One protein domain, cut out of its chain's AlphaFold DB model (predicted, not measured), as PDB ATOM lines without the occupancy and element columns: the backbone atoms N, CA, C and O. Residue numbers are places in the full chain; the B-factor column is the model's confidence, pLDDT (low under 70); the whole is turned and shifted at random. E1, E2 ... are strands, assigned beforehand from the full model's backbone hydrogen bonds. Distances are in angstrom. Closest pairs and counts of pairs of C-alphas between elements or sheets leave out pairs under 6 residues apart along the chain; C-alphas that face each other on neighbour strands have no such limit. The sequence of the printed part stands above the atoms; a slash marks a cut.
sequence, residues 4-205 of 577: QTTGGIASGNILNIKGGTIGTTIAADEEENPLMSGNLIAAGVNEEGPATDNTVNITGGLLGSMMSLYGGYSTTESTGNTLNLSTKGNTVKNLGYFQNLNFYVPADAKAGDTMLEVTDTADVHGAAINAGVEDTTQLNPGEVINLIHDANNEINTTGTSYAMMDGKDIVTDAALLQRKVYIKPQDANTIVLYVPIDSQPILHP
ATOM      1  N   GLN A   4     130.123 123.232 114.931       87.75
ATOM      2  CA  GLN A   4     129.954 121.904 114.326       87.75
ATOM      3  C   GLN A   4     129.780 122.020 112.808       87.75
ATOM      4  O   GLN A   4     129.037 122.881 112.338       87.75
ATOM      5  N   THR A   5     130.428 121.134 112.050       83.44
ATOM      6  CA  THR A   5     130.167 120.941 110.616       83.44
ATOM      7  C   THR A   5     130.220 119.460 110.254       83.44
ATOM      8  O   THR A   5     130.967 118.702 110.864       83.44
ATOM      9  N   THR A   6     129.439 119.034 109.264       79.31
ATOM     10  CA  THR A   6     129.491 117.654 108.750       79.31
ATOM     11  C   THR A   6     130.579 117.503 107.682       79.31
ATOM     12  O   THR A   6     131.235 116.475 107.637       79.31
ATOM     13  N   GLY A   7     130.835 118.549 106.880       74.00
ATOM     14  CA  GLY A   7     131.902 118.588 105.870       74.00
ATOM     15  C   GLY A   7     132.689 119.906 105.888       74.00
ATOM     16  O   GLY A   7     132.195 120.930 106.363       74.00
ATOM     17  N   GLY A   8     133.927 119.902 105.381       83.44
ATOM     18  CA  GLY A   8     134.846 121.052 105.452       83.44
ATOM     19  C   GLY A   8     135.779 120.989 106.667       83.44
ATOM     20  O   GLY A   8     136.180 119.900 107.057       83.44
ATOM     21  N   ILE A   9     136.146 122.135 107.255       86.00
ATOM     22  CA  ILE A   9     137.073 122.231 108.402       86.00
ATOM     23  C   ILE A   9     136.364 122.930 109.572       86.00
ATOM     24  O   ILE A   9     135.847 124.033 109.396       86.00
ATOM     25  N   ALA A  10     136.376 122.334 110.770       89.81
ATOM     26  CA  ALA A  10     135.954 123.002 112.005       89.81
ATOM     27  C   ALA A  10     137.181 123.634 112.675       89.81
ATOM     28  O   ALA A  10     137.828 122.993 113.505       89.81
ATOM     29  N   SER A  11     137.522 124.866 112.280       93.25
ATOM     30  CA  SER A  11     138.738 125.541 112.748       93.25
ATOM     31  C   SER A  11     138.498 126.898 113.399       93.25
ATOM     32  O   SER A  11     137.568 127.618 113.030       93.25
ATOM     33  N   GLY A  12     139.333 127.227 114.389       92.44
ATOM     34  CA  GLY A  12     139.340 128.527 115.065       92.44
ATOM     35  C   GLY A  12     138.168 128.757 116.024       92.44
ATOM     36  O   GLY A  12     137.916 129.896 116.422       92.44
ATOM     37  N   ASN A  13     137.424 127.710 116.393       95.12
ATOM     38  CA  ASN A  13     136.290 127.853 117.300       95.12
ATOM     39  C   ASN A  13     136.770 128.054 118.741       95.12
ATOM     40  O   ASN A  13     137.733 127.427 119.183       95.12
ATOM     41  N   ILE A  14     136.056 128.886 119.503       95.62
ATOM     42  CA  ILE A  14     136.351 129.147 120.916       95.62
ATOM     43  C   ILE A  14     135.122 128.817 121.759       95.62
ATOM     44  O   ILE A  14     134.065 129.428 121.598       95.62
ATOM     45  N   LEU A  15     135.269 127.890 122.706       94.44
ATOM     46  CA  LEU A  15     134.260 127.582 123.716       94.44
ATOM     47  C   LEU A  15     134.680 128.179 125.061       94.44
ATOM     48  O   LEU A  15     135.723 127.821 125.594       94.44
ATOM     49  N   ASN A  16     133.859 129.069 125.625       94.19
ATOM     50  CA  ASN A  16     134.120 129.699 126.920       94.19
ATOM     51  C   ASN A  16     133.136 129.206 127.984       94.19
ATOM     52  O   ASN A  16     131.930 129.423 127.867       94.19
ATOM     53  N   ILE A  17     133.667 128.629 129.052       92.81
ATOM     54  CA  ILE A  17     132.947 128.160 130.231       92.81
ATOM     55  C   ILE A  17     133.376 129.039 131.406       92.81
ATOM     56  O   ILE A  17     134.538 129.040 131.810       92.81
ATOM     57  N   LYS A  18     132.444 129.848 131.919       93.25
ATOM     58  CA  LYS A  18     132.726 130.868 132.945       93.25
ATOM     59  C   LYS A  18     132.042 130.605 134.292       93.25
ATOM     60  O   LYS A  18     132.245 131.378 135.222       93.25
ATOM     61  N   GLY A  19     131.217 129.565 134.404       90.06
ATOM     62  CA  GLY A  19     130.430 129.265 135.601       90.06
ATOM     63  C   GLY A  19     129.407 128.148 135.384       90.06
ATOM     64  O   GLY A  19     129.173 127.729 134.252       90.06
ATOM     65  N   GLY A  20     128.774 127.708 136.477       86.56
ATOM     66  CA  GLY A  20     127.777 126.628 136.486       86.56
ATOM     67  C   GLY A  20     128.386 125.223 136.554       86.56
ATOM     68  O   GLY A  20     129.602 125.068 136.602       86.56
ATOM     69  N   THR A  21     127.531 124.203 136.563       84.81
ATOM     70  CA  THR A  21     127.940 122.801 136.390       84.81
ATOM     71  C   THR A  21     127.575 122.378 134.974       84.81
ATOM     72  O   THR A  21     126.405 122.460 134.600       84.81
ATOM     73  N   ILE A  22     128.561 121.978 134.170       81.12
ATOM     74  CA  ILE A  22     128.356 121.620 132.762       81.12
ATOM     75  C   ILE A  22     128.445 120.113 132.588       81.12
ATOM     76  O   ILE A  22     129.504 119.519 132.769       81.12
ATOM     77  N   GLY A  23     127.335 119.521 132.157       72.88
ATOM     78  CA  GLY A  23     127.209 118.089 131.921       72.88
ATOM     79  C   GLY A  23     126.322 117.396 132.946       72.88
ATOM     80  O   GLY A  23     125.962 117.961 133.976       72.88
ATOM     81  N   THR A  24     125.953 116.159 132.631       67.25
ATOM     82  CA  THR A  24     125.198 115.280 133.525       67.25
ATOM     83  C   THR A  24     126.154 114.402 134.336       67.25
ATOM     84  O   THR A  24     127.241 114.059 133.873       67.25
ATOM     85  N   THR A  25     125.761 114.034 135.554       61.16
ATOM     86  CA  THR A  25     126.378 112.934 136.318       61.16
ATOM     87  C   THR A  25     125.658 111.601 136.081       61.16
ATOM     88  O   THR A  25     126.077 110.572 136.604       61.16
ATOM     89  N   ILE A  26     124.570 111.615 135.304       57.47
ATOM     90  CA  ILE A  26     123.693 110.477 135.018       57.47
ATOM     91  C   ILE A  26     124.150 109.824 133.706       57.47
ATOM     92  O   ILE A  26     124.254 110.489 132.676       57.47
ATOM     93  N   ALA A  27     124.451 108.524 133.760       54.31
ATOM     94  CA  ALA A  27     125.074 107.758 132.674       54.31
ATOM     95  C   ALA A  27     124.112 107.321 131.550       54.31
ATOM     96  O   ALA A  27     124.564 106.792 130.530       54.31
ATOM     97  N   ALA A  28     122.808 107.540 131.726       59.03
ATOM     98  CA  ALA A  28     121.768 107.118 130.802       59.03
ATOM     99  C   ALA A  28     120.644 108.161 130.700       59.03
ATOM    100  O   ALA A  28     120.501 109.010 131.584       59.03
ATOM    101  N   ASP A  29     119.876 108.110 129.613       58.09
ATOM    102  CA  ASP A  29     118.606 108.837 129.513       58.09
ATOM    103  C   ASP A  29     117.539 108.245 130.464       58.09
ATOM    104  O   ASP A  29     117.792 107.287 131.199       58.09
ATOM    105  N   GLU A  30     116.332 108.822 130.476       62.09
ATOM    106  CA  GLU A  30     115.200 108.319 131.281       62.09
ATOM    107  C   GLU A  30     114.761 106.884 130.895       62.09
ATOM    108  O   GLU A  30     113.932 106.291 131.585       62.09
ATOM    109  N   GLU A  31     115.334 106.315 129.828       71.50
ATOM    110  CA  GLU A  31     115.042 104.998 129.253       71.50
ATOM    111  C   GLU A  31     116.216 104.001 129.423       71.50
ATOM    112  O   GLU A  31     116.200 102.925 128.828       71.50
ATOM    113  N   GLU A  32     117.215 104.332 130.255       56.66
ATOM    114  CA  GLU A  32     118.430 103.537 130.518       56.66
ATOM    115  C   GLU A  32     119.362 103.323 129.300       56.66
ATOM    116  O   GLU A  32     120.284 102.502 129.355       56.66
ATOM    117  N   ASN A  33     119.215 104.095 128.217       55.22
ATOM    118  CA  ASN A  33     120.131 104.005 127.081       55.22
ATOM    119  C   ASN A  33     121.444 104.765 127.354       55.22
ATOM    120  O   ASN A  33     121.418 105.910 127.821       55.22
ATOM    121  N   PRO A  34     122.616 104.197 127.004       50.28
ATOM    122  CA  PRO A  34     123.888 104.900 127.115       50.28
ATOM    123  C   PRO A  34     123.941 106.145 126.212       50.28
ATOM    124  O   PRO A  34     123.801 106.048 124.992       50.28
ATOM    125  N   LEU A  35     124.248 107.310 126.790       53.53
ATOM    126  CA  LEU A  35     124.446 108.579 126.071       53.53
ATOM    127  C   LEU A  35     125.811 108.608 125.341       53.53
ATOM    128  O   LEU A  35     126.666 109.446 125.623       53.53
ATOM    129  N   MET A  36     126.065 107.664 124.428       47.28
ATOM    130  CA  MET A  36     127.398 107.450 123.831       47.28
ATOM    131  C   MET A  36     127.833 108.530 122.820       47.28
ATOM    132  O   MET A  36     129.016 108.606 122.502       47.28
ATOM    133  N   SER A  37     126.920 109.390 122.354       52.97
ATOM    134  CA  SER A  37     127.194 110.359 121.271       52.97
ATOM    135  C   SER A  37     126.956 111.829 121.652       52.97
ATOM    136  O   SER A  37     127.256 112.716 120.860       52.97
ATOM    137  N   GLY A  38     126.388 112.106 122.835       58.47
ATOM    138  CA  GLY A  38     125.895 113.444 123.207       58.47
ATOM    139  C   GLY A  38     126.676 114.162 124.313       58.47
ATOM    140  O   GLY A  38     126.614 115.388 124.412       58.47
ATOM    141  N   ASN A  39     127.438 113.433 125.132       78.62
ATOM    142  CA  ASN A  39     128.117 114.002 126.299       78.62
ATOM    143  C   ASN A  39     129.512 114.522 125.929       78.62
ATOM    144  O   ASN A  39     130.535 113.976 126.343       78.62
ATOM    145  N   LEU A  40     129.542 115.581 125.117       85.19
ATOM    146  CA  LEU A  40     130.766 116.158 124.566       85.19
ATOM    147  C   LEU A  40     130.929 117.648 124.904       85.19
ATOM    148  O   LEU A  40     130.074 118.485 124.601       85.19
ATOM    149  N   ILE A  41     132.091 117.991 125.456       90.56
ATOM    150  CA  ILE A  41     132.612 119.355 125.537       90.56
ATOM    151  C   ILE A  41     133.728 119.470 124.503       90.56
ATOM    152  O   ILE A  41     134.839 119.005 124.731       90.56
ATOM    153  N   ALA A  42     133.421 120.096 123.367       90.94
ATOM    154  CA  ALA A  42     134.398 120.392 122.325       90.94
ATOM    155  C   ALA A  42     134.218 121.793 121.748       90.94
ATOM    156  O   ALA A  42     133.084 122.262 121.577       90.94
ATOM    157  N   ALA A  43     135.330 122.465 121.445       89.50
ATOM    158  CA  ALA A  43     135.292 123.765 120.789       89.50
ATOM    159  C   ALA A  43     134.960 123.624 119.297       89.50
ATOM    160  O   ALA A  43     134.105 124.364 118.819       89.50
ATOM    161  N   GLY A  44     135.517 122.626 118.604       90.12
ATOM    162  CA  GLY A  44     135.138 122.261 117.233       90.12
ATOM    163  C   GLY A  44     134.718 120.796 117.117       90.12
ATOM    164  O   GLY A  44     135.305 119.930 117.762       90.12
ATOM    165  N   VAL A  45     133.707 120.510 116.300       89.62
ATOM    166  CA  VAL A  45     133.263 119.145 115.981       89.62
ATOM    167  C   VAL A  45     133.131 118.994 114.473       89.62
ATOM    168  O   VAL A  45     132.475 119.811 113.822       89.62
ATOM    169  N   ASN A  46     133.753 117.958 113.919       87.94
ATOM    170  CA  ASN A  46     133.662 117.640 112.504       87.94
ATOM    171  C   ASN A  46     133.576 116.131 112.281       87.94
ATOM    172  O   ASN A  46     134.438 115.384 112.732       87.94
ATOM    173  N   GLU A  47     132.524 115.683 111.606       81.75
ATOM    174  CA  GLU A  47     132.254 114.254 111.425       81.75
ATOM    175  C   GLU A  47     133.102 113.644 110.302       81.75
ATOM    176  O   GLU A  47     133.650 112.559 110.492       81.75
ATOM    177  N   GLU A  48     133.266 114.355 109.178       83.62
ATOM    178  CA  GLU A  48     133.944 113.841 107.975       83.62
ATOM    179  C   GLU A  48     135.250 114.587 107.629       83.62
ATOM    180  O   GLU A  48     136.022 114.147 106.777       83.62
ATOM    181  N   GLY A  49     135.533 115.716 108.281       86.56
ATOM    182  CA  GLY A  49     136.702 116.559 108.018       86.56
ATOM    183  C   GLY A  49     137.516 116.915 109.268       86.56
ATOM    184  O   GLY A  49     137.170 116.509 110.377       86.56
ATOM    185  N   PRO A  50     138.611 117.678 109.119       91.38
ATOM    186  CA  PRO A  50     139.499 118.034 110.226       91.38
ATOM    187  C   PRO A  50     138.858 119.014 111.231       91.38
ATOM    188  O   PRO A  50     138.002 119.838 110.873       91.38
ATOM    189  N   ALA A  51     139.307 118.944 112.488       92.81
ATOM    190  CA  ALA A  51     138.966 119.873 113.568       92.81
ATOM    191  C   ALA A  51     140.240 120.488 114.177       92.81
ATOM    192  O   ALA A  51     140.853 119.900 115.071       92.81
ATOM    193  N   THR A  52     140.646 121.667 113.690       94.81
ATOM    194  CA  THR A  52     141.957 122.259 114.013       94.81
ATOM    195  C   THR A  52     141.877 123.589 114.755       94.81
ATOM    196  O   THR A  52     140.909 124.324 114.617       94.81
ATOM    197  N   ASP A  53     142.908 123.947 115.515       96.50
ATOM    198  CA  ASP A  53     143.081 125.295 116.085       96.50
ATOM    199  C   ASP A  53     141.899 125.773 116.955       96.50
ATOM    200  O   ASP A  53     141.592 126.964 117.038       96.50
ATOM    201  N   ASN A  54     141.196 124.840 117.599       97.00
ATOM    202  CA  ASN A  54     140.058 125.140 118.457       97.00
ATOM    203  C   ASN A  54     140.507 125.326 119.912       97.00
ATOM    204  O   ASN A  54     141.412 124.646 120.395       97.00
ATOM    205  N   THR A  55     139.857 126.235 120.639       98.00
ATOM    206  CA  THR A  55     140.221 126.583 122.021       98.00
ATOM    207  C   THR A  55     139.058 126.373 122.984       98.00
ATOM    208  O   THR A  55     137.982 126.945 122.806       98.00
ATOM    209  N   VAL A  56     139.284 125.606 124.049       97.75
ATOM    210  CA  VAL A  56     138.360 125.473 125.183       97.75
ATOM    211  C   VAL A  56     138.920 126.256 126.370       97.75
ATOM    212  O   VAL A  56     139.998 125.947 126.867       97.75
ATOM    213  N   ASN A  57     138.177 127.255 126.842       97.12
ATOM    214  CA  ASN A  57     138.506 128.043 128.027       97.12
ATOM    215  C   ASN A  57     137.543 127.695 129.160       97.12
ATOM    216  O   ASN A  57     136.334 127.876 129.015       97.12
ATOM    217  N   ILE A  58     138.070 127.264 130.300       96.50
ATOM    218  CA  ILE A  58     137.312 126.996 131.521       96.50
ATOM    219  C   ILE A  58     137.881 127.883 132.620       96.50
ATOM    220  O   ILE A  58     138.898 127.575 133.235       96.50
ATOM    221  N   THR A  59     137.220 129.012 132.852       95.75
ATOM    222  CA  THR A  59     137.637 130.016 133.841       95.75
ATOM    223  C   THR A  59     136.724 130.054 135.066       95.75
ATOM    224  O   THR A  59     136.914 130.881 135.950       95.75
ATOM    225  N   GLY A  60     135.692 129.211 135.106       91.44
ATOM    226  CA  GLY A  60     134.743 129.118 136.210       91.44
ATOM    227  C   GLY A  60     133.774 127.955 136.016       91.44
ATOM    228  O   GLY A  60     133.558 127.516 134.890       91.44
ATOM    229  N   GLY A  61     133.152 127.496 137.103       88.44
ATOM    230  CA  GLY A  61     132.252 126.341 137.082       88.44
ATOM    231  C   GLY A  61     132.975 125.000 137.224       88.44
ATOM    232  O   GLY A  61     134.195 124.961 137.375       88.44
ATOM    233  N   LEU A  62     132.196 123.918 137.205       89.38
ATOM    234  CA  LEU A  62     132.675 122.537 137.306       89.38
ATOM    235  C   LEU A  62     132.198 121.718 136.107       89.38
ATOM    236  O   LEU A  62     131.084 121.907 135.608       89.38
ATOM    237  N   LEU A  63     133.036 120.788 135.661       90.00
ATOM    238  CA  LEU A  63     132.680 119.815 134.630       90.00
ATOM    239  C   LEU A  63     132.024 118.568 135.240       90.00
ATOM    240  O   LEU A  63     132.359 118.163 136.352       90.00
ATOM    241  N   GLY A  64     131.075 117.982 134.511       82.69
ATOM    242  CA  GLY A  64     130.395 116.742 134.876       82.69
ATOM    243  C   GLY A  64     131.156 115.494 134.425       82.69
ATOM    244  O   GLY A  64     131.619 115.414 133.286       82.69
ATOM    245  N   SER A  65     131.194 114.479 135.294       83.56
ATOM    246  CA  SER A  65     131.980 113.247 135.125       83.56
ATOM    247  C   SER A  65     131.636 112.404 133.894       83.56
ATOM    248  O   SER A  65     132.443 111.576 133.497       83.56
ATOM    249  N   MET A  66     130.472 112.600 133.267       83.12
ATOM    250  CA  MET A  66     130.086 111.876 132.047       83.12
ATOM    251  C   MET A  66     130.509 112.576 130.750       83.12
ATOM    252  O   MET A  66     130.333 112.005 129.674       83.12
ATOM    253  N   MET A  67     131.058 113.791 130.824       87.12
ATOM    254  CA  MET A  67     131.431 114.572 129.644       87.12
ATOM    255  C   MET A  67     132.820 114.193 129.140       87.12
ATOM    256  O   MET A  67     133.769 114.172 129.915       87.12
ATOM    257  N   SER A  68     132.969 113.963 127.839       90.94
ATOM    258  CA  SER A  68     134.290 113.916 127.198       90.94
ATOM    259  C   SER A  68     134.756 115.337 126.888       90.94
ATOM    260  O   SER A  68     133.997 116.113 126.305       90.94
ATOM    261  N   LEU A  69     135.976 115.691 127.285       94.81
ATOM    262  CA  LEU A  69     136.583 116.998 127.057       94.81
ATOM    263  C   LEU A  69     137.607 116.902 125.927       94.81
ATOM    264  O   LEU A  69     138.682 116.333 126.109       94.81
ATOM    265  N   TYR A  70     137.277 117.494 124.781       93.00
ATOM    266  CA  TYR A  70     138.101 117.474 123.576       93.00
ATOM    267  C   TYR A  70     138.358 118.877 123.029       93.00
ATOM    268  O   TYR A  70     137.503 119.756 123.107       93.00
ATOM    269  N   GLY A  71     139.530 119.097 122.437       84.06
ATOM    270  CA  GLY A  71     139.840 120.361 121.770       84.06
ATOM    271  C   GLY A  71     139.052 120.508 120.472       84.06
ATOM    272  O   GLY A  71     138.218 121.409 120.330       84.06
ATOM    273  N   GLY A  72     139.254 119.543 119.575       87.75
ATOM    274  CA  GLY A  72     138.453 119.318 118.376       87.75
ATOM    275  C   GLY A  72     138.081 117.839 118.248       87.75
ATOM    276  O   GLY A  72     138.967 116.988 118.255       87.75
ATOM    277  N   TYR A  73     136.794 117.509 118.139       88.38
ATOM    278  CA  TYR A  73     136.365 116.132 117.879       88.38
ATOM    279  C   TYR A  73     136.279 115.894 116.371       88.38
ATOM    280  O   TYR A  73     135.450 116.511 115.701       88.38
ATOM    281  N   SER A  74     137.136 115.019 115.849       86.75
ATOM    282  CA  SER A  74     137.141 114.599 114.447       86.75
ATOM    283  C   SER A  74     137.615 113.159 114.317       86.75
ATOM    284  O   SER A  74     138.461 112.711 115.090       86.75
ATOM    285  N   THR A  75     137.073 112.442 113.331       78.38
ATOM    286  CA  THR A  75     137.534 111.096 112.951       78.38
ATOM    287  C   THR A  75     138.642 111.121 111.890       78.38
ATOM    288  O   THR A  75     139.242 110.083 111.614       78.38
ATOM    289  N   THR A  76     138.940 112.299 111.328       85.81
ATOM    290  CA  THR A  76     139.922 112.499 110.252       85.81
ATOM    291  C   THR A  76     141.237 113.070 110.786       85.81
ATOM    292  O   THR A  76     142.293 112.483 110.570       85.81
ATOM    293  N   GLU A  77     141.193 114.216 111.472       89.62
ATOM    294  CA  GLU A  77     142.383 114.908 111.989       89.62
ATOM    295  C   GLU A  77     141.992 115.924 113.074       89.62
ATOM    296  O   GLU A  77     140.992 116.635 112.943       89.62
ATOM    297  N   SER A  78     142.804 116.022 114.132       92.38
ATOM    298  CA  SER A  78     142.604 116.979 115.222       92.38
ATOM    299  C   SER A  78     143.933 117.568 115.711       92.38
ATOM    300  O   SER A  78     144.673 116.925 116.459       92.38
ATOM    301  N   THR A  79     144.259 118.784 115.257       95.25
ATOM    302  CA  THR A  79     145.576 119.428 115.447       95.25
ATOM    303  C   THR A  79     145.469 120.889 115.893       95.25
ATOM    304  O   THR A  79     144.496 121.566 115.595       95.25
ATOM    305  N   GLY A  80     146.485 121.424 116.575       96.25
ATOM    306  CA  GLY A  80     146.521 122.828 117.017       96.25
ATOM    307  C   GLY A  80     145.532 123.208 118.132       96.25
ATOM    308  O   GLY A  80     145.421 124.382 118.479       96.25
ATOM    309  N   ASN A  81     144.810 122.255 118.725       97.81
ATOM    310  CA  ASN A  81     143.774 122.564 119.706       97.81
ATOM    311  C   ASN A  81     144.348 122.864 121.102       97.81
ATOM    312  O   ASN A  81     145.351 122.278 121.518       97.81
ATOM    313  N   THR A  82     143.679 123.748 121.847       98.56
ATOM    314  CA  THR A  82     144.154 124.275 123.136       98.56
ATOM    315  C   THR A  82     143.100 124.172 124.241       98.56
ATOM    316  O   THR A  82     141.949 124.566 124.050       98.56
ATOM    317  N   LEU A  83     143.508 123.693 125.416       98.62
ATOM    318  CA  LEU A  83     142.757 123.785 126.668       98.62
ATOM    319  C   LEU A  83     143.374 124.871 127.550       98.62
ATOM    320  O   LEU A  83     144.573 124.845 127.800       98.62
ATOM    321  N   ASN A  84     142.552 125.769 128.084       98.56
ATOM    322  CA  ASN A  84     142.920 126.682 129.162       98.56
ATOM    323  C   ASN A  84     142.011 126.406 130.366       98.56
ATOM    324  O   ASN A  84     140.808 126.658 130.293       98.56
ATOM    325  N   LEU A  85     142.570 125.888 131.462       98.19
ATOM    326  CA  LEU A  85     141.831 125.511 132.669       98.19
ATOM    327  C   LEU A  85     142.304 126.330 133.872       98.19
ATOM    328  O   LEU A  85     143.467 126.245 134.252       98.19
ATOM    329  N   SER A  86     141.405 127.096 134.490       97.31
ATOM    330  CA  SER A  86     141.702 127.935 135.665       97.31
ATOM    331  C   SER A  86     140.954 127.520 136.936       97.31
ATOM    332  O   SER A  86     141.041 128.203 137.954       97.31
ATOM    333  N   THR A  87     140.181 126.433 136.889       95.31
ATOM    334  CA  THR A  87     139.439 125.902 138.040       95.31
ATOM    335  C   THR A  87     140.030 124.577 138.504       95.31
ATOM    336  O   THR A  87     140.563 123.814 137.698       95.31
ATOM    337  N   LYS A  88     139.906 124.297 139.805       95.00
ATOM    338  CA  LYS A  88     140.223 122.996 140.403       95.00
ATOM    339  C   LYS A  88     138.959 122.177 140.670       95.00
ATOM    340  O   LYS A  88     137.870 122.741 140.769       95.00
ATOM    341  N   GLY A  89     139.115 120.866 140.819       94.44
ATOM    342  CA  GLY A  89     138.036 119.931 141.142       94.44
ATOM    343  C   GLY A  89     137.144 119.563 139.957       94.44
ATOM    344  O   GLY A  89     135.994 119.183 140.162       94.44
ATOM    345  N   ASN A  90     137.629 119.706 138.722       95.00
ATOM    346  CA  ASN A  90     136.865 119.297 137.545       95.00
ATOM    347  C   ASN A  90     136.932 117.784 137.370       95.00
ATOM    348  O   ASN A  90     137.984 117.191 137.590       95.00
ATOM    349  N   THR A  91     135.845 117.177 136.899       94.00
ATOM    350  CA  THR A  91     135.819 115.754 136.555       94.00
ATOM    351  C   THR A  91     135.234 115.563 135.166       94.00
ATOM    352  O   THR A  91     134.213 116.162 134.835       94.00
ATOM    353  N   VAL A  92     135.871 114.719 134.359       93.69
ATOM    354  CA  VAL A  92     135.437 114.370 133.002       93.69
ATOM    355  C   VAL A  92     135.524 112.863 132.783       93.69
ATOM    356  O   VAL A  92     136.210 112.140 133.509       93.69
ATOM    357  N   LYS A  93     134.817 112.378 131.766       91.31
ATOM    358  CA  LYS A  93     134.907 110.985 131.341       91.31
ATOM    359  C   LYS A  93     136.214 110.743 130.607       91.31
ATOM    360  O   LYS A  93     137.026 109.948 131.049       91.31
ATOM    361  N   ASN A  94     136.416 111.483 129.521       92.44
ATOM    362  CA  ASN A  94     137.593 111.370 128.669       92.44
ATOM    363  C   ASN A  94     138.274 112.725 128.506       92.44
ATOM    364  O   ASN A  94     137.602 113.760 128.509       92.44
ATOM    365  N   LEU A  95     139.582 112.700 128.289       96.38
ATOM    366  CA  LEU A  95     140.406 113.839 127.907       96.38
ATOM    367  C   LEU A  95     141.202 113.465 126.656       96.38
ATOM    368  O   LEU A  95     141.844 112.421 126.632       96.38
ATOM    369  N   GLY A  96     141.176 114.307 125.624       95.00
ATOM    370  CA  GLY A  96     141.896 114.021 124.382       95.00
ATOM    371  C   GLY A  96     141.875 115.159 123.370       95.00
ATOM    372  O   GLY A  96     141.211 116.177 123.565       95.00
ATOM    373  N   TYR A  97     142.582 114.978 122.254       95.25
ATOM    374  CA  TYR A  97     142.567 115.904 121.113       95.25
ATOM    375  C   TYR A  97     142.992 117.346 121.439       95.25
ATOM    376  O   TYR A  97     142.432 118.307 120.903       95.25
ATOM    377  N   PHE A  98     143.992 117.498 122.309       97.81
ATOM    378  CA  PHE A  98     144.645 118.771 122.610       97.81
ATOM    379  C   PHE A  98     146.134 118.694 122.289       97.81
ATOM    380  O   PHE A  98     146.804 117.737 122.659       97.81
ATOM    381  N   GLN A  99     146.660 119.733 121.643       98.12
ATOM    382  CA  GLN A  99     148.098 119.912 121.434       98.12
ATOM    383  C   GLN A  99     148.709 120.830 122.494       98.12
ATOM    384  O   GLN A  99     149.901 120.731 122.758       98.12
ATOM    385  N   ASN A 100     147.902 121.681 123.131       98.56
ATOM    386  CA  ASN A 100     148.325 122.528 124.242       98.56
ATOM    387  C   ASN A 100     147.326 122.410 125.396       98.56
ATOM    388  O   ASN A 100     146.123 122.585 125.192       98.56
ATOM    389  N   LEU A 101     147.809 122.146 126.607       98.81
ATOM    390  CA  LEU A 101     147.003 122.167 127.825       98.81
ATOM    391  C   LEU A 101     147.642 123.139 128.813       98.81
ATOM    392  O   LEU A 101     148.748 122.911 129.289       98.81
ATOM    393  N   ASN A 102     146.938 124.218 129.121       98.81
ATOM    394  CA  ASN A 102     147.402 125.301 129.973       98.81
ATOM    395  C   ASN A 102     146.606 125.296 131.281       98.81
ATOM    396  O   ASN A 102     145.406 125.583 131.292       98.81
ATOM    397  N   PHE A 103     147.277 124.995 132.386       98.75
ATOM    398  CA  PHE A 103     146.705 124.967 133.728       98.75
ATOM    399  C   PHE A 103     147.086 126.234 134.497       98.75
ATOM    400  O   PHE A 103     148.253 126.482 134.782       98.75
ATOM    401  N   TYR A 104     146.092 127.030 134.866       98.06
ATOM    402  CA  TYR A 104     146.252 128.201 135.719       98.06
ATOM    403  C   TYR A 104     145.807 127.810 137.128       98.06
ATOM    404  O   TYR A 104     144.614 127.816 137.430       98.06
ATOM    405  N   VAL A 105     146.754 127.392 137.966       97.44
ATOM    406  CA  VAL A 105     146.467 126.915 139.323       97.44
ATOM    407  C   VAL A 105     145.965 128.093 140.167       97.44
ATOM    408  O   VAL A 105     146.686 129.083 140.313       97.44
ATOM    409  N   PRO A 106     144.740 128.027 140.718       93.69
ATOM    410  CA  PRO A 106     144.179 129.144 141.461       93.69
ATOM    411  C   PRO A 106     144.887 129.330 142.813       93.69
ATOM    412  O   PRO A 106     145.404 128.382 143.404       93.69
ATOM    413  N   ALA A 107     144.884 130.561 143.330       90.00
ATOM    414  CA  ALA A 107     145.580 130.926 144.570       90.00
ATOM    415  C   ALA A 107     145.110 130.144 145.813       90.00
ATOM    416  O   ALA A 107     145.861 130.014 146.776       90.00
ATOM    417  N   ASP A 108     143.875 129.635 145.809       90.50
ATOM    418  CA  ASP A 108     143.300 128.837 146.893       90.50
ATOM    419  C   ASP A 108     143.584 127.329 146.757       90.50
ATOM    420  O   ASP A 108     143.107 126.542 147.583       90.50
ATOM    421  N   ALA A 109     144.311 126.896 145.720       93.62
ATOM    422  CA  ALA A 109     144.777 125.521 145.581       93.62
ATOM    423  C   ALA A 109     145.778 125.157 146.688       93.62
ATOM    424  O   ALA A 109     146.608 125.970 147.098       93.62
ATOM    425  N   LYS A 110     145.682 123.920 147.172       93.19
ATOM    426  CA  LYS A 110     146.515 123.355 148.237       93.19
ATOM    427  C   LYS A 110     147.114 122.028 147.793       93.19
ATOM    428  O   LYS A 110     146.632 121.407 146.848       93.19
ATOM    429  N   ALA A 111     148.133 121.575 148.516       94.81
ATOM    430  CA  ALA A 111     148.706 120.248 148.335       94.81
ATOM    431  C   ALA A 111     147.623 119.150 148.295       94.81
ATOM    432  O   ALA A 111     146.750 119.093 149.164       94.81
ATOM    433  N   GLY A 112     147.699 118.283 147.287       95.25
ATOM    434  CA  GLY A 112     146.757 117.191 147.036       95.25
ATOM    435  C   GLY A 112     145.506 117.576 146.242       95.25
ATOM    436  O   GLY A 112     144.768 116.676 145.847       95.25
ATOM    437  N   ASP A 113     145.261 118.863 145.974       97.38
ATOM    438  CA  ASP A 113     144.160 119.266 145.096       97.38
ATOM    439  C   ASP A 113     144.384 118.744 143.668       97.38
ATOM    440  O   ASP A 113     145.509 118.717 143.163       97.38
ATOM    441  N   THR A 114     143.289 118.385 142.995       97.56
ATOM    442  CA  THR A 114     143.292 117.966 141.588       97.56
ATOM    443  C   THR A 114     142.635 119.031 140.718       97.56
ATOM    444  O   THR A 114     141.518 119.469 140.997       97.56
ATOM    445  N   MET A 115     143.304 119.446 139.641       97.94
ATOM    446  CA  MET A 115     142.758 120.378 138.653       97.94
ATOM    447  C   MET A 115     141.724 119.687 137.759       97.94
ATOM    448  O   MET A 115     140.591 120.169 137.638       97.94
ATOM    449  N   LEU A 116     142.109 118.543 137.181       97.88
ATOM    450  CA  LEU A 116     141.278 117.730 136.302       97.88
ATOM    451  C   LEU A 116     141.392 116.238 136.639       97.88
ATOM    452  O   LEU A 116     142.450 115.631 136.494       97.88
ATOM    453  N   GLU A 117     140.267 115.668 137.046       97.50
ATOM    454  CA  GLU A 117     140.059 114.238 137.233       97.50
ATOM    455  C   GLU A 117     139.466 113.629 135.956       97.50
ATOM    456  O   GLU A 117     138.473 114.136 135.421       97.50
ATOM    457  N   VAL A 118     140.039 112.525 135.487       96.50
ATOM    458  CA  VAL A 118     139.553 111.738 134.350       96.50
ATOM    459  C   VAL A 118     139.126 110.365 134.857       96.50
ATOM    460  O   VAL A 118     139.791 109.762 135.693       96.50
ATOM    461  N   THR A 119     137.968 109.894 134.401       93.56
ATOM    462  CA  THR A 119     137.358 108.658 134.926       93.56
ATOM    463  C   THR A 119     137.402 107.482 133.955       93.56
ATOM    464  O   THR A 119     137.098 106.363 134.360       93.56
ATOM    465  N   ASP A 120     137.758 107.710 132.693       92.25
ATOM    466  CA  ASP A 120     137.866 106.676 131.666       92.25
ATOM    467  C   ASP A 120     139.196 106.817 130.917       92.25
ATOM    468  O   ASP A 120     140.173 106.234 131.356       92.25
ATOM    469  N   THR A 121     139.294 107.588 129.831       92.75
ATOM    470  CA  THR A 121     140.554 107.679 129.066       92.75
ATOM    471  C   THR A 121     141.145 109.086 129.062       92.75
ATOM    472  O   THR A 121     140.519 110.021 128.552       92.75
ATOM    473  N   ALA A 122     142.384 109.231 129.542       97.31
ATOM    474  CA  ALA A 122     143.208 110.426 129.365       97.31
ATOM    475  C   ALA A 122     144.312 110.228 128.305       97.31
ATOM    476  O   ALA A 122     145.274 109.485 128.506       97.31
ATOM    477  N   ASP A 123     144.210 110.954 127.191       95.88
ATOM    478  CA  ASP A 123     145.201 110.952 126.116       95.88
ATOM    479  C   ASP A 123     145.782 112.353 125.871       95.88
ATOM    480  O   ASP A 123     145.089 113.274 125.435       95.88
ATOM    481  N   VAL A 124     147.076 112.514 126.152       97.50
ATOM    482  CA  VAL A 124     147.824 113.773 125.991       97.50
ATOM    483  C   VAL A 124     149.081 113.585 125.136       97.50
ATOM    484  O   VAL A 124     150.039 114.358 125.253       97.50
ATOM    485  N   HIS A 125     149.105 112.560 124.276       96.12
ATOM    486  CA  HIS A 125     150.258 112.272 123.424       96.12
ATOM    487  C   HIS A 125     150.651 113.477 122.561       96.12
ATOM    488  O   HIS A 125     149.816 114.166 121.977       96.12
ATOM    489  N   GLY A 126     151.953 113.752 122.487       96.75
ATOM    490  CA  GLY A 126     152.505 114.866 121.715       96.75
ATOM    491  C   GLY A 126     152.109 116.264 122.210       96.75
ATOM    492  O   GLY A 126     152.510 117.247 121.588       96.75
ATOM    493  N   ALA A 127     151.333 116.382 123.291       98.19
ATOM    494  CA  ALA A 127     150.855 117.665 123.784       98.19
ATOM    495  C   ALA A 127     151.929 118.426 124.576       98.19
ATOM    496  O   ALA A 127     152.793 117.838 125.230       98.19
ATOM    497  N   ALA A 128     151.840 119.752 124.573       98.62
ATOM    498  CA  ALA A 128     152.545 120.614 125.510       98.62
ATOM    499  C   ALA A 128     151.650 120.903 126.720       98.62
ATOM    500  O   ALA A 128     150.592 121.522 126.585       98.62
ATOM    501  N   ILE A 129     152.071 120.457 127.902       98.75
ATOM    502  CA  ILE A 129     151.404 120.748 129.170       98.75
ATOM    503  C   ILE A 129     152.144 121.892 129.852       98.75
ATOM    504  O   ILE A 129     153.282 121.742 130.302       98.75
ATOM    505  N   ASN A 130     151.464 123.029 129.952       98.69
ATOM    506  CA  ASN A 130     151.960 124.213 130.626       98.69
ATOM    507  C   ASN A 130     151.176 124.457 131.910       98.69
ATOM    508  O   ASN A 130     149.954 124.317 131.924       98.69
ATOM    509  N   ALA A 131     151.848 124.884 132.974       98.50
ATOM    510  CA  ALA A 131     151.170 125.295 134.198       98.50
ATOM    511  C   ALA A 131     151.751 126.583 134.772       98.50
ATOM    512  O   ALA A 131     152.935 126.870 134.617       98.50
ATOM    513  N   GLY A 132     150.907 127.356 135.441       98.00
ATOM    514  CA  GLY A 132     151.308 128.525 136.205       98.00
ATOM    515  C   GLY A 132     150.665 128.507 137.582       98.00
ATOM    516  O   GLY A 132     149.502 128.122 137.712       98.00
ATOM    517  N   VAL A 133     151.417 128.930 138.592       96.88
ATOM    518  CA  VAL A 133     150.927 129.150 139.958       96.88
ATOM    519  C   VAL A 133     150.841 130.637 140.265       96.88
ATOM    520  O   VAL A 133     151.538 131.455 139.662       96.88
ATOM    521  N   GLU A 134     149.987 130.990 141.218       92.69
ATOM    522  CA  GLU A 134     150.093 132.284 141.875       92.69
ATOM    523  C   GLU A 134     151.180 132.221 142.952       92.69
ATOM    524  O   GLU A 134     151.337 131.203 143.624       92.69
ATOM    525  N   ASP A 135     151.899 133.326 143.163       90.31
ATOM    526  CA  ASP A 135     152.981 133.397 144.158       90.31
ATOM    527  C   ASP A 135     152.499 133.049 145.584       90.31
ATOM    528  O   ASP A 135     153.257 132.550 146.409       90.31
ATOM    529  N   THR A 136     151.204 133.245 145.856       89.62
ATOM    530  CA  THR A 136     150.543 132.924 147.129       89.62
ATOM    531  C   THR A 136     150.129 131.459 147.289       89.62
ATOM    532  O   THR A 136     149.603 131.101 148.345       89.62
ATOM    533  N   THR A 137     150.261 130.625 146.253       91.56
ATOM    534  CA  THR A 137     149.849 129.216 146.311       91.56
ATOM    535  C   THR A 137     150.682 128.477 147.362       91.56
ATOM    536  O   THR A 137     151.910 128.500 147.342       91.56
ATOM    537  N   GLN A 138     150.009 127.808 148.300       85.56
ATOM    538  CA  GLN A 138     150.667 127.140 149.423       85.56
ATOM    539  C   GLN A 138     151.133 125.740 149.016       85.56
ATOM    540  O   GLN A 138     150.328 124.808 148.971       85.56
ATOM    541  N   LEU A 139     152.431 125.608 148.731       91.12
ATOM    542  CA  LEU A 139     153.057 124.335 148.378       91.12
ATOM    543  C   LEU A 139     154.457 124.214 148.999       91.12
ATOM    544  O   LEU A 139     155.369 124.976 148.673       91.12
ATOM    545  N   ASN A 140     154.629 123.256 149.908       90.44
ATOM    546  CA  ASN A 140     155.906 122.968 150.563       90.44
ATOM    547  C   ASN A 140     156.767 121.994 149.733       90.44
ATOM    548  O   ASN A 140     156.253 121.293 148.859       90.44
ATOM    549  N   PRO A 141     158.083 121.892 150.006       93.12
ATOM    550  CA  PRO A 141     158.941 120.883 149.385       93.12
ATOM    551  C   PRO A 141     158.375 119.462 149.492       93.12
ATOM    552  O   PRO A 141     158.026 119.001 150.577       93.12
ATOM    553  N   GLY A 142     158.312 118.763 148.360       93.88
ATOM    554  CA  GLY A 142     157.762 117.412 148.246       93.88
ATOM    555  C   GLY A 142     156.239 117.347 148.100       93.88
ATOM    556  O   GLY A 142     155.727 116.290 147.739       93.88
ATOM    557  N   GLU A 143     155.518 118.444 148.332       95.81
ATOM    558  CA  GLU A 143     154.079 118.506 148.088       95.81
ATOM    559  C   GLU A 143     153.772 118.711 146.601       95.81
ATOM    560  O   GLU A 143     154.571 119.261 145.830       95.81
ATOM    561  N   VAL A 144     152.586 118.250 146.205       97.44
ATOM    562  CA  VAL A 144     152.143 118.221 144.812       97.44
ATOM    563  C   VAL A 144     150.710 118.726 144.669       97.44
ATOM    564  O   VAL A 144     149.911 118.604 145.595       97.44
ATOM    565  N   ILE A 145     150.381 119.250 143.493       98.31
ATOM    566  CA  ILE A 145     149.021 119.489 143.000       98.31
ATOM    567  C   ILE A 145     148.863 118.642 141.740       98.31
ATOM    568  O   ILE A 145     149.711 118.698 140.845       98.31
ATOM    569  N   ASN A 146     147.790 117.866 141.645       98.31
ATOM    570  CA  ASN A 146     147.552 117.029 140.476       98.31
ATOM    571  C   ASN A 146     146.999 117.913 139.355       98.31
ATOM    572  O   ASN A 146     145.924 118.499 139.486       98.31
ATOM    573  N   LEU A 147     147.724 118.033 138.245       98.62
ATOM    574  CA  LEU A 147     147.218 118.733 137.064       98.62
ATOM    575  C   LEU A 147     146.210 117.851 136.328       98.62
ATOM    576  O   LEU A 147     145.123 118.305 135.976       98.62
ATOM    577  N   ILE A 148     146.571 116.581 136.137       98.62
ATOM    578  CA  ILE A 148     145.721 115.550 135.548       98.62
ATOM    579  C   ILE A 148     145.900 114.287 136.382       98.62
ATOM    580  O   ILE A 148     147.034 113.863 136.613       98.62
ATOM    581  N   HIS A 149     144.794 113.703 136.814       98.38
ATOM    582  CA  HIS A 149     144.755 112.385 137.431       98.38
ATOM    583  C   HIS A 149     143.701 111.542 136.714       98.38
ATOM    584  O   HIS A 149     142.591 112.023 136.483       98.38
ATOM    585  N   ASP A 150     144.058 110.320 136.334       97.19
ATOM    586  CA  ASP A 150     143.134 109.328 135.790       97.19
ATOM    587  C   ASP A 150     142.930 108.208 136.814       97.19
ATOM    588  O   ASP A 150     143.848 107.440 137.116       97.19
ATOM    589  N   ALA A 151     141.711 108.120 137.352       87.31
ATOM    590  CA  ALA A 151     141.373 107.203 138.438       87.31
ATOM    591  C   ALA A 151     141.571 105.723 138.092       87.31
ATOM    592  O   ALA A 151     141.712 104.901 139.000       87.31
ATOM    593  N   ASN A 152     141.504 105.370 136.806       89.00
ATOM    594  CA  ASN A 152     141.306 103.988 136.382       89.00
ATOM    595  C   ASN A 152     142.361 103.507 135.383       89.00
ATOM    596  O   ASN A 152     142.632 102.306 135.346       89.00
ATOM    597  N   ASN A 153     142.960 104.406 134.597       94.25
ATOM    598  CA  ASN A 153     143.795 104.039 133.456       94.25
ATOM    599  C   ASN A 153     145.111 104.826 133.387       94.25
ATOM    600  O   ASN A 153     145.238 105.934 133.898       94.25
ATOM    601  N   GLU A 154     146.111 104.230 132.735       97.12
ATOM    602  CA  GLU A 154     147.374 104.905 132.437       97.12
ATOM    603  C   GLU A 154     147.141 106.068 131.460       97.12
ATOM    604  O   GLU A 154     146.496 105.901 130.422       97.12
ATOM    605  N   ILE A 155     147.702 107.237 131.774       98.12
ATOM    606  CA  ILE A 155     147.647 108.410 130.903       98.12
ATOM    607  C   ILE A 155     148.618 108.199 129.738       98.12
ATOM    608  O   ILE A 155     149.828 108.050 129.937       98.12
ATOM    609  N   ASN A 156     148.131 108.292 128.498       97.62
ATOM    610  CA  ASN A 156     149.020 108.270 127.337       97.62
ATOM    611  C   ASN A 156     149.809 109.588 127.236       97.62
ATOM    612  O   ASN A 156     149.303 110.603 126.759       97.62
ATOM    613  N   THR A 157     151.070 109.555 127.676       97.12
ATOM    614  CA  THR A 157     152.000 110.702 127.709       97.12
ATOM    615  C   THR A 157     153.094 110.633 126.638       97.12
ATOM    616  O   THR A 157     154.122 111.314 126.710       97.12
ATOM    617  N   THR A 158     152.912 109.791 125.616       97.56
ATOM    618  CA  THR A 158     153.931 109.575 124.581       97.56
ATOM    619  C   THR A 158     154.245 110.879 123.846       97.56
ATOM    620  O   THR A 158     153.386 111.445 123.179       97.56
ATOM    621  N   GLY A 159     155.488 111.358 123.932       97.06
ATOM    622  CA  GLY A 159     155.915 112.600 123.273       97.06
ATOM    623  C   GLY A 159     155.380 113.888 123.911       97.06
ATOM    624  O   GLY A 159     155.537 114.952 123.316       97.06
ATOM    625  N   THR A 160     154.760 113.815 125.092       98.19
ATOM    626  CA  THR A 160     154.290 114.988 125.843       98.19
ATOM    627  C   THR A 160     155.472 115.809 126.369       98.19
ATOM    628  O   THR A 160     156.497 115.262 126.782       98.19
ATOM    629  N   SER A 161     155.332 117.133 126.377       98.44
ATOM    630  CA  SER A 161     156.311 118.069 126.944       98.44
ATOM    631  C   SER A 161     155.717 118.855 128.112       98.44
ATOM    632  O   SER A 161     154.501 119.023 128.198       98.44
ATOM    633  N   TYR A 162     156.577 119.324 129.019       98.38
ATOM    634  CA  TYR A 162     156.174 120.000 130.251       98.38
ATOM    635  C   TYR A 162     156.953 121.297 130.431       98.38
ATOM    636  O   TYR A 162     158.186 121.287 130.374       98.38
ATOM    637  N   ALA A 163     156.255 122.398 130.689       98.25
ATOM    638  CA  ALA A 163     156.889 123.680 130.972       98.25
ATOM    639  C   ALA A 163     156.073 124.507 131.968       98.25
ATOM    640  O   ALA A 163     154.847 124.473 131.984       98.25
ATOM    641  N   MET A 164     156.754 125.287 132.801       98.25
ATOM    642  CA  MET A 164     156.071 126.333 133.557       98.25
ATOM    643  C   MET A 164     155.815 127.538 132.652       98.25
ATOM    644  O   MET A 164     156.621 127.851 131.774       98.25
ATOM    645  N   MET A 165     154.697 128.221 132.877       97.94
ATOM    646  CA  MET A 165     154.419 129.505 132.243       97.94
ATOM    647  C   MET A 165     155.404 130.567 132.753       97.94
ATOM    648  O   MET A 165     155.794 130.556 133.922       97.94
ATOM    649  N   ASP A 166     155.789 131.493 131.874       95.19
ATOM    650  CA  ASP A 166     156.771 132.534 132.191       95.19
ATOM    651  C   ASP A 166     156.336 133.386 133.398       95.19
ATOM    652  O   ASP A 166     155.189 133.835 133.481       95.19
ATOM    653  N   GLY A 167     157.244 133.563 134.362       92.81
ATOM    654  CA  GLY A 167     156.998 134.293 135.613       92.81
ATOM    655  C   GLY A 167     155.965 133.668 136.564       92.81
ATOM    656  O   GLY A 167     155.559 134.321 137.524       92.81
ATOM    657  N   LYS A 168     155.515 132.434 136.308       96.12
ATOM    658  CA  LYS A 168     154.506 131.712 137.103       96.12
ATOM    659  C   LYS A 168     155.055 130.392 137.661       96.12
ATOM    660  O   LYS A 168     154.298 129.445 137.863       96.12
ATOM    661  N   ASP A 169     156.369 130.325 137.889       95.75
ATOM    662  CA  ASP A 169     157.108 129.164 138.401       95.75
ATOM    663  C   ASP A 169     157.572 129.313 139.860       95.75
ATOM    664  O   ASP A 169     158.400 128.526 140.309       95.75
ATOM    665  N   ILE A 170     157.065 130.302 140.602       94.06
ATOM    666  CA  ILE A 170     157.485 130.605 141.977       94.06
ATOM    667  C   ILE A 170     156.295 130.564 142.938       94.06
ATOM    668  O   ILE A 170     155.222 131.072 142.623       94.06
ATOM    669  N   VAL A 171     156.521 129.989 144.120       93.62
ATOM    670  CA  VAL A 171     155.667 130.155 145.305       93.62
ATOM    671  C   VAL A 171     156.470 130.757 146.452       93.62
ATOM    672  O   VAL A 171     157.641 130.409 146.643       93.62
ATOM    673  N   THR A 172     155.823 131.622 147.230       93.31
ATOM    674  CA  THR A 172     156.401 132.312 148.384       93.31
ATOM    675  C   THR A 172     155.654 131.928 149.661       93.31
ATOM    676  O   THR A 172     154.430 132.021 149.738       93.31
ATOM    677  N   ASP A 173     156.389 131.489 150.687       91.75
ATOM    678  CA  ASP A 173     155.795 131.130 151.982       91.75
ATOM    679  C   ASP A 173     155.688 132.319 152.957       91.75
ATOM    680  O   ASP A 173     156.129 133.436 152.684       91.75
ATOM    681  N   ALA A 174     155.103 132.083 154.135       92.25
ATOM    682  CA  ALA A 174     154.949 133.097 155.182       92.25
ATOM    683  C   ALA A 174     156.273 133.720 155.662       92.25
ATOM    684  O   ALA A 174     156.265 134.834 156.185       92.25
ATOM    685  N   ALA A 175     157.389 133.010 155.481       93.12
ATOM    686  CA  ALA A 175     158.731 133.481 155.784       93.12
ATOM    687  C   ALA A 175     159.387 134.195 154.598       93.12
ATOM    688  O   ALA A 175     160.558 134.544 154.694       93.12
ATOM    689  N   LEU A 176     158.653 134.453 153.511       94.38
ATOM    690  CA  LEU A 176     159.143 135.098 152.291       94.38
ATOM    691  C   LEU A 176     160.241 134.292 151.578       94.38
ATOM    692  O   LEU A 176     161.066 134.859 150.856       94.38
ATOM    693  N   LEU A 177     160.255 132.970 151.769       93.88
ATOM    694  CA  LEU A 177     161.111 132.067 151.007       93.88
ATOM    695  C   LEU A 177     160.455 131.724 149.674       93.88
ATOM    696  O   LEU A 177     159.357 131.166 149.641       93.88
ATOM    697  N   GLN A 178     161.172 132.002 148.589       93.94
ATOM    698  CA  GLN A 178     160.761 131.686 147.228       93.94
ATOM    699  C   GLN A 178     161.265 130.307 146.817       93.94
ATOM    700  O   GLN A 178     162.444 129.985 146.993       93.94
ATOM    701  N   ARG A 179     160.380 129.495 146.233       94.19
ATOM    702  CA  ARG A 179     160.700 128.159 145.711       94.19
ATOM    703  C   ARG A 179     160.244 128.022 144.275       94.19
ATOM    704  O   ARG A 179     159.143 128.443 143.936       94.19
ATOM    705  N   LYS A 180     161.078 127.369 143.463       95.12
ATOM    706  CA  LYS A 180     160.701 126.988 142.104       95.12
ATOM    707  C   LYS A 180     159.758 125.796 142.094       95.12
ATOM    708  O   LYS A 180     159.960 124.818 142.818       95.12
ATOM    709  N   VAL A 181     158.776 125.897 141.218       96.81
ATOM    710  CA  VAL A 181     157.751 124.906 140.937       96.81
ATOM    711  C   VAL A 181     158.027 124.279 139.575       96.81
ATOM    712  O   VAL A 181     158.488 124.951 138.654       96.81
ATOM    713  N   TYR A 182     157.752 122.985 139.445       97.38
ATOM    714  CA  TYR A 182     157.973 122.218 138.221       97.38
ATOM    715  C   TYR A 182     156.791 121.297 137.937       97.38
ATOM    716  O   TYR A 182     155.937 121.078 138.793       97.38
ATOM    717  N   ILE A 183     156.780 120.708 136.743       98.31
ATOM    718  CA  ILE A 183     155.785 119.722 136.315       98.31
ATOM    719  C   ILE A 183     156.502 118.413 135.998       98.31
ATOM    720  O   ILE A 183     157.599 118.428 135.435       98.31
ATOM    721  N   LYS A 184     155.897 117.280 136.356       96.12
ATOM    722  CA  LYS A 184     156.367 115.950 135.948       96.12
ATOM    723  C   LYS A 184     155.221 114.933 135.918       96.12
ATOM    724  O   LYS A 184     154.234 115.117 136.633       96.12
ATOM    725  N   PRO A 185     155.373 113.819 135.186       96.75
ATOM    726  CA  PRO A 185     154.641 112.603 135.512       96.75
ATOM    727  C   PRO A 185     155.093 112.103 136.895       96.75
ATOM    728  O   PRO A 185     156.292 112.004 137.172       96.75
ATOM    729  N   GLN A 186     154.136 111.845 137.780       95.56
ATOM    730  CA  GLN A 186     154.388 111.310 139.122       95.56
ATOM    731  C   GLN A 186     154.358 109.778 139.111       95.56
ATOM    732  O   GLN A 186     155.210 109.141 139.729       95.56
ATOM    733  N   ASP A 187     153.401 109.213 138.382       96.31
ATOM    734  CA  ASP A 187     153.191 107.787 138.142       96.31
ATOM    735  C   ASP A 187     152.437 107.608 136.807       96.31
ATOM    736  O   ASP A 187     152.278 108.567 136.051       96.31
ATOM    737  N   ALA A 188     152.010 106.381 136.493       96.44
ATOM    738  CA  ALA A 188     151.299 106.063 135.252       96.44
ATOM    739  C   ALA A 188     149.952 106.802 135.114       96.44
ATOM    740  O   ALA A 188     149.478 107.020 134.004       96.44
ATOM    741  N   ASN A 189     149.348 107.210 136.230       97.62
ATOM    742  CA  ASN A 189     147.991 107.740 136.301       97.62
ATOM    743  C   ASN A 189     147.957 109.247 136.583       97.62
ATOM    744  O   ASN A 189     146.883 109.845 136.557       97.62
ATOM    745  N   THR A 190     149.104 109.876 136.867       98.25
ATOM    746  CA  THR A 190     149.126 111.230 137.434       98.25
ATOM    747  C   THR A 190     150.228 112.107 136.854       98.25
ATOM    748  O   THR A 190     151.417 111.777 136.889       98.25
ATOM    749  N   ILE A 191     149.841 113.305 136.421       98.69
ATOM    750  CA  ILE A 191     150.744 114.409 136.090       98.69
ATOM    751  C   ILE A 191     150.580 115.482 137.158       98.69
ATOM    752  O   ILE A 191     149.475 115.978 137.393       98.69
ATOM    753  N   VAL A 192     151.686 115.868 137.787       98.44
ATOM    754  CA  VAL A 192     151.682 116.781 138.930       98.44
ATOM    755  C   VAL A 192     152.496 118.032 138.673       98.44
ATOM    756  O   VAL A 192     153.515 118.015 137.981       98.44
ATOM    757  N   LEU A 193     152.066 119.098 139.327       98.00
ATOM    758  CA  LEU A 193     152.862 120.267 139.636       98.00
ATOM    759  C   LEU A 193     153.435 120.100 141.051       98.00
ATOM    760  O   LEU A 193     152.710 119.696 141.956       98.00
ATOM    761  N   TYR A 194     154.724 120.368 141.258       97.25
ATOM    762  CA  TYR A 194     155.399 120.077 142.526       97.25
ATOM    763  C   TYR A 194     156.537 121.044 142.855       97.25
ATOM    764  O   TYR A 194     157.148 121.644 141.966       97.25
ATOM    765  N   VAL A 195     156.869 121.123 144.145       96.94
ATOM    766  CA  VAL A 195     158.136 121.692 144.626       96.94
ATOM    767  C   VAL A 195     159.100 120.537 144.934       96.94
ATOM    768  O   VAL A 195     158.723 119.627 145.676       96.94
ATOM    769  N   PRO A 196     160.341 120.522 144.410       95.25
ATOM    770  CA  PRO A 196     161.307 119.461 144.695       95.25
ATOM    771  C   PRO A 196     161.595 119.333 146.194       95.25
ATOM    772  O   PRO A 196     161.638 120.331 146.912       95.25
ATOM    773  N   ILE A 197     161.805 118.107 146.683       93.06
ATOM    774  CA  ILE A 197     162.085 117.859 148.109       93.06
ATOM    775  C   ILE A 197     163.430 118.459 148.549       93.06
ATOM    776  O   ILE A 197     163.589 118.878 149.690       93.06
ATOM    777  N   ASP A 198     164.374 118.532 147.618       92.44
ATOM    778  CA  ASP A 198     165.710 119.113 147.732       92.44
ATOM    779  C   ASP A 198     165.756 120.580 147.271       92.44
ATOM    780  O   ASP A 198     166.833 121.123 147.016       92.44
ATOM    781  N   SER A 199     164.589 121.228 147.162       90.50
ATOM    782  CA  SER A 199     164.480 122.638 146.796       90.50
ATOM    783  C   SER A 199     165.346 123.502 147.712       90.50
ATOM    784  O   SER A 199     165.263 123.419 148.938       90.50
ATOM    785  N   GLN A 200     166.172 124.342 147.092       89.25
ATOM    786  CA  GLN A 200     166.998 125.345 147.753       89.25
ATOM    787  C   GLN A 200     166.269 126.688 147.643       89.25
ATOM    788  O   GLN A 200     166.422 127.369 146.623       89.25
ATOM    789  N   PRO A 201     165.415 127.057 148.616       92.69
ATOM    790  CA  PRO A 201     164.732 128.333 148.554       92.69
ATOM    791  C   PRO A 201     165.725 129.482 148.703       92.69
ATOM    792  O   PRO A 201     166.792 129.344 149.304       92.69
ATOM    793  N   ILE A 202     165.321 130.642 148.206       91.50
ATOM    794  CA  ILE A 202     166.007 131.908 148.452       91.50
ATOM    795  C   ILE A 202     165.067 132.837 149.209       91.50
ATOM    796  O   ILE A 202     163.859 132.831 148.970       91.50
ATOM    797  N   LEU A 203     165.607 133.636 150.127       93.19
ATOM    798  CA  LEU A 203     164.842 134.744 150.688       93.19
ATOM    799  C   LEU A 203     164.552 135.754 149.586       93.19
ATOM    800  O   LEU A 203     165.435 136.087 148.792       93.19
ATOM    801  N   HIS A 204     163.321 136.258 149.560       92.56
ATOM    802  CA  HIS A 204     162.956 137.315 148.634       92.56
ATOM    803  C   HIS A 204     163.891 138.529 148.830       92.56
ATOM    804  O   HIS A 204     164.098 138.948 149.973       92.56
ATOM    805  N   PRO A 205     164.442 139.142 147.766       88.44
ATOM    806  CA  PRO A 205     165.399 140.249 147.888       88.44
ATOM    807  C   PRO A 205     164.844 141.458 148.658       88.44
ATOM    808  O   PRO A 205     165.570 142.088 149.419       88.44
TER     809      PRO A 205
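What this domain is: This is residues 4 to 205 of the 577 residues of an uncharacterized protein of Acidaminococcus sp. AM05-11 (UniProt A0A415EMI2). The chain is wound in stacked turns, a solenoid with one long parallel sheet, E1 E3 E5 E8 E10 E12, as a wall, and two smaller sheets, E2 E4 E7 and E6 E9 E11 E16 E15, across from it. At one end of the coil residues 27 to 34 stick out in a loop; at the other lies the small antiparallel hairpin E13 E14. The printed part has 202 residues with sixteen named strands, E1 to E16 in order along the chain, and no named helix; the class is all strand, though under half of the residues, 86, are in named elements. E2 E4 E7 is parallel, and E6 E9 E11 E16 E15 is mixed. The whole is compact, with a radius of gyration of the C-alphas of 17.8 A, and elongated, spanning 57 by 35 by 30 A.

How they stand to each other: The largest sheet, twisted, runs E1 (residues 14 to 22), E3 (55 to 63), E5 (82 to 85), E8 (100 to 104), E10 (128 to 132), E12 (161 to 164). N 15 and O 55 are 2.9 A apart across E1 and E3, and N 101 and O 128 are 2.9 A apart across E8 and E10, both within hydrogen-bond range. E2 (40 to 46), E4 (68 to 74) and E7 (94 to 96) make a second sheet; N 41 and O 68 are 2.8 A apart. The third runs E6 (90 to 92), E9 (114 to 118), E11 (144 to 150), E16 (190 to 194), E15 (182 to 187); N 145 and O 193 of antiparallel E11 and E16 are 2.8 A apart. The three form a stack of sheets, face to face in turn: the largest faces the second with strands at 15 degrees and the third with strands at 67 degrees. The closest C-alphas of E12 and E15 are those of Tyr 162 and Ile 183, 6.1 A apart. E13 (170 to 172) and E14 (177 to 180) form a hairpin, with N 179 and O 171 2.9 A apart.

Where its parts are: E1 begins at C-alpha 14 (136.351, 129.147, 120.916) and bends by 105 degrees at residue 19; E3 bends by 108 degrees at residue 60. Each is 16.2 A long; E11 is 15.5 A and E15 15.2 A. E16 ends at C-alpha 194 (155.399, 120.077, 142.526).

The domain as a whole: The two C-alphas farthest apart, those of Glu 31 and Pro 205, are 64.2 A apart. The printed part has no cut. The links E1 to E2 and E10 to E11 are long. Mean pLDDT of the printed part is 90.7; residues 24 to 30 and 32 to 38 are under 70.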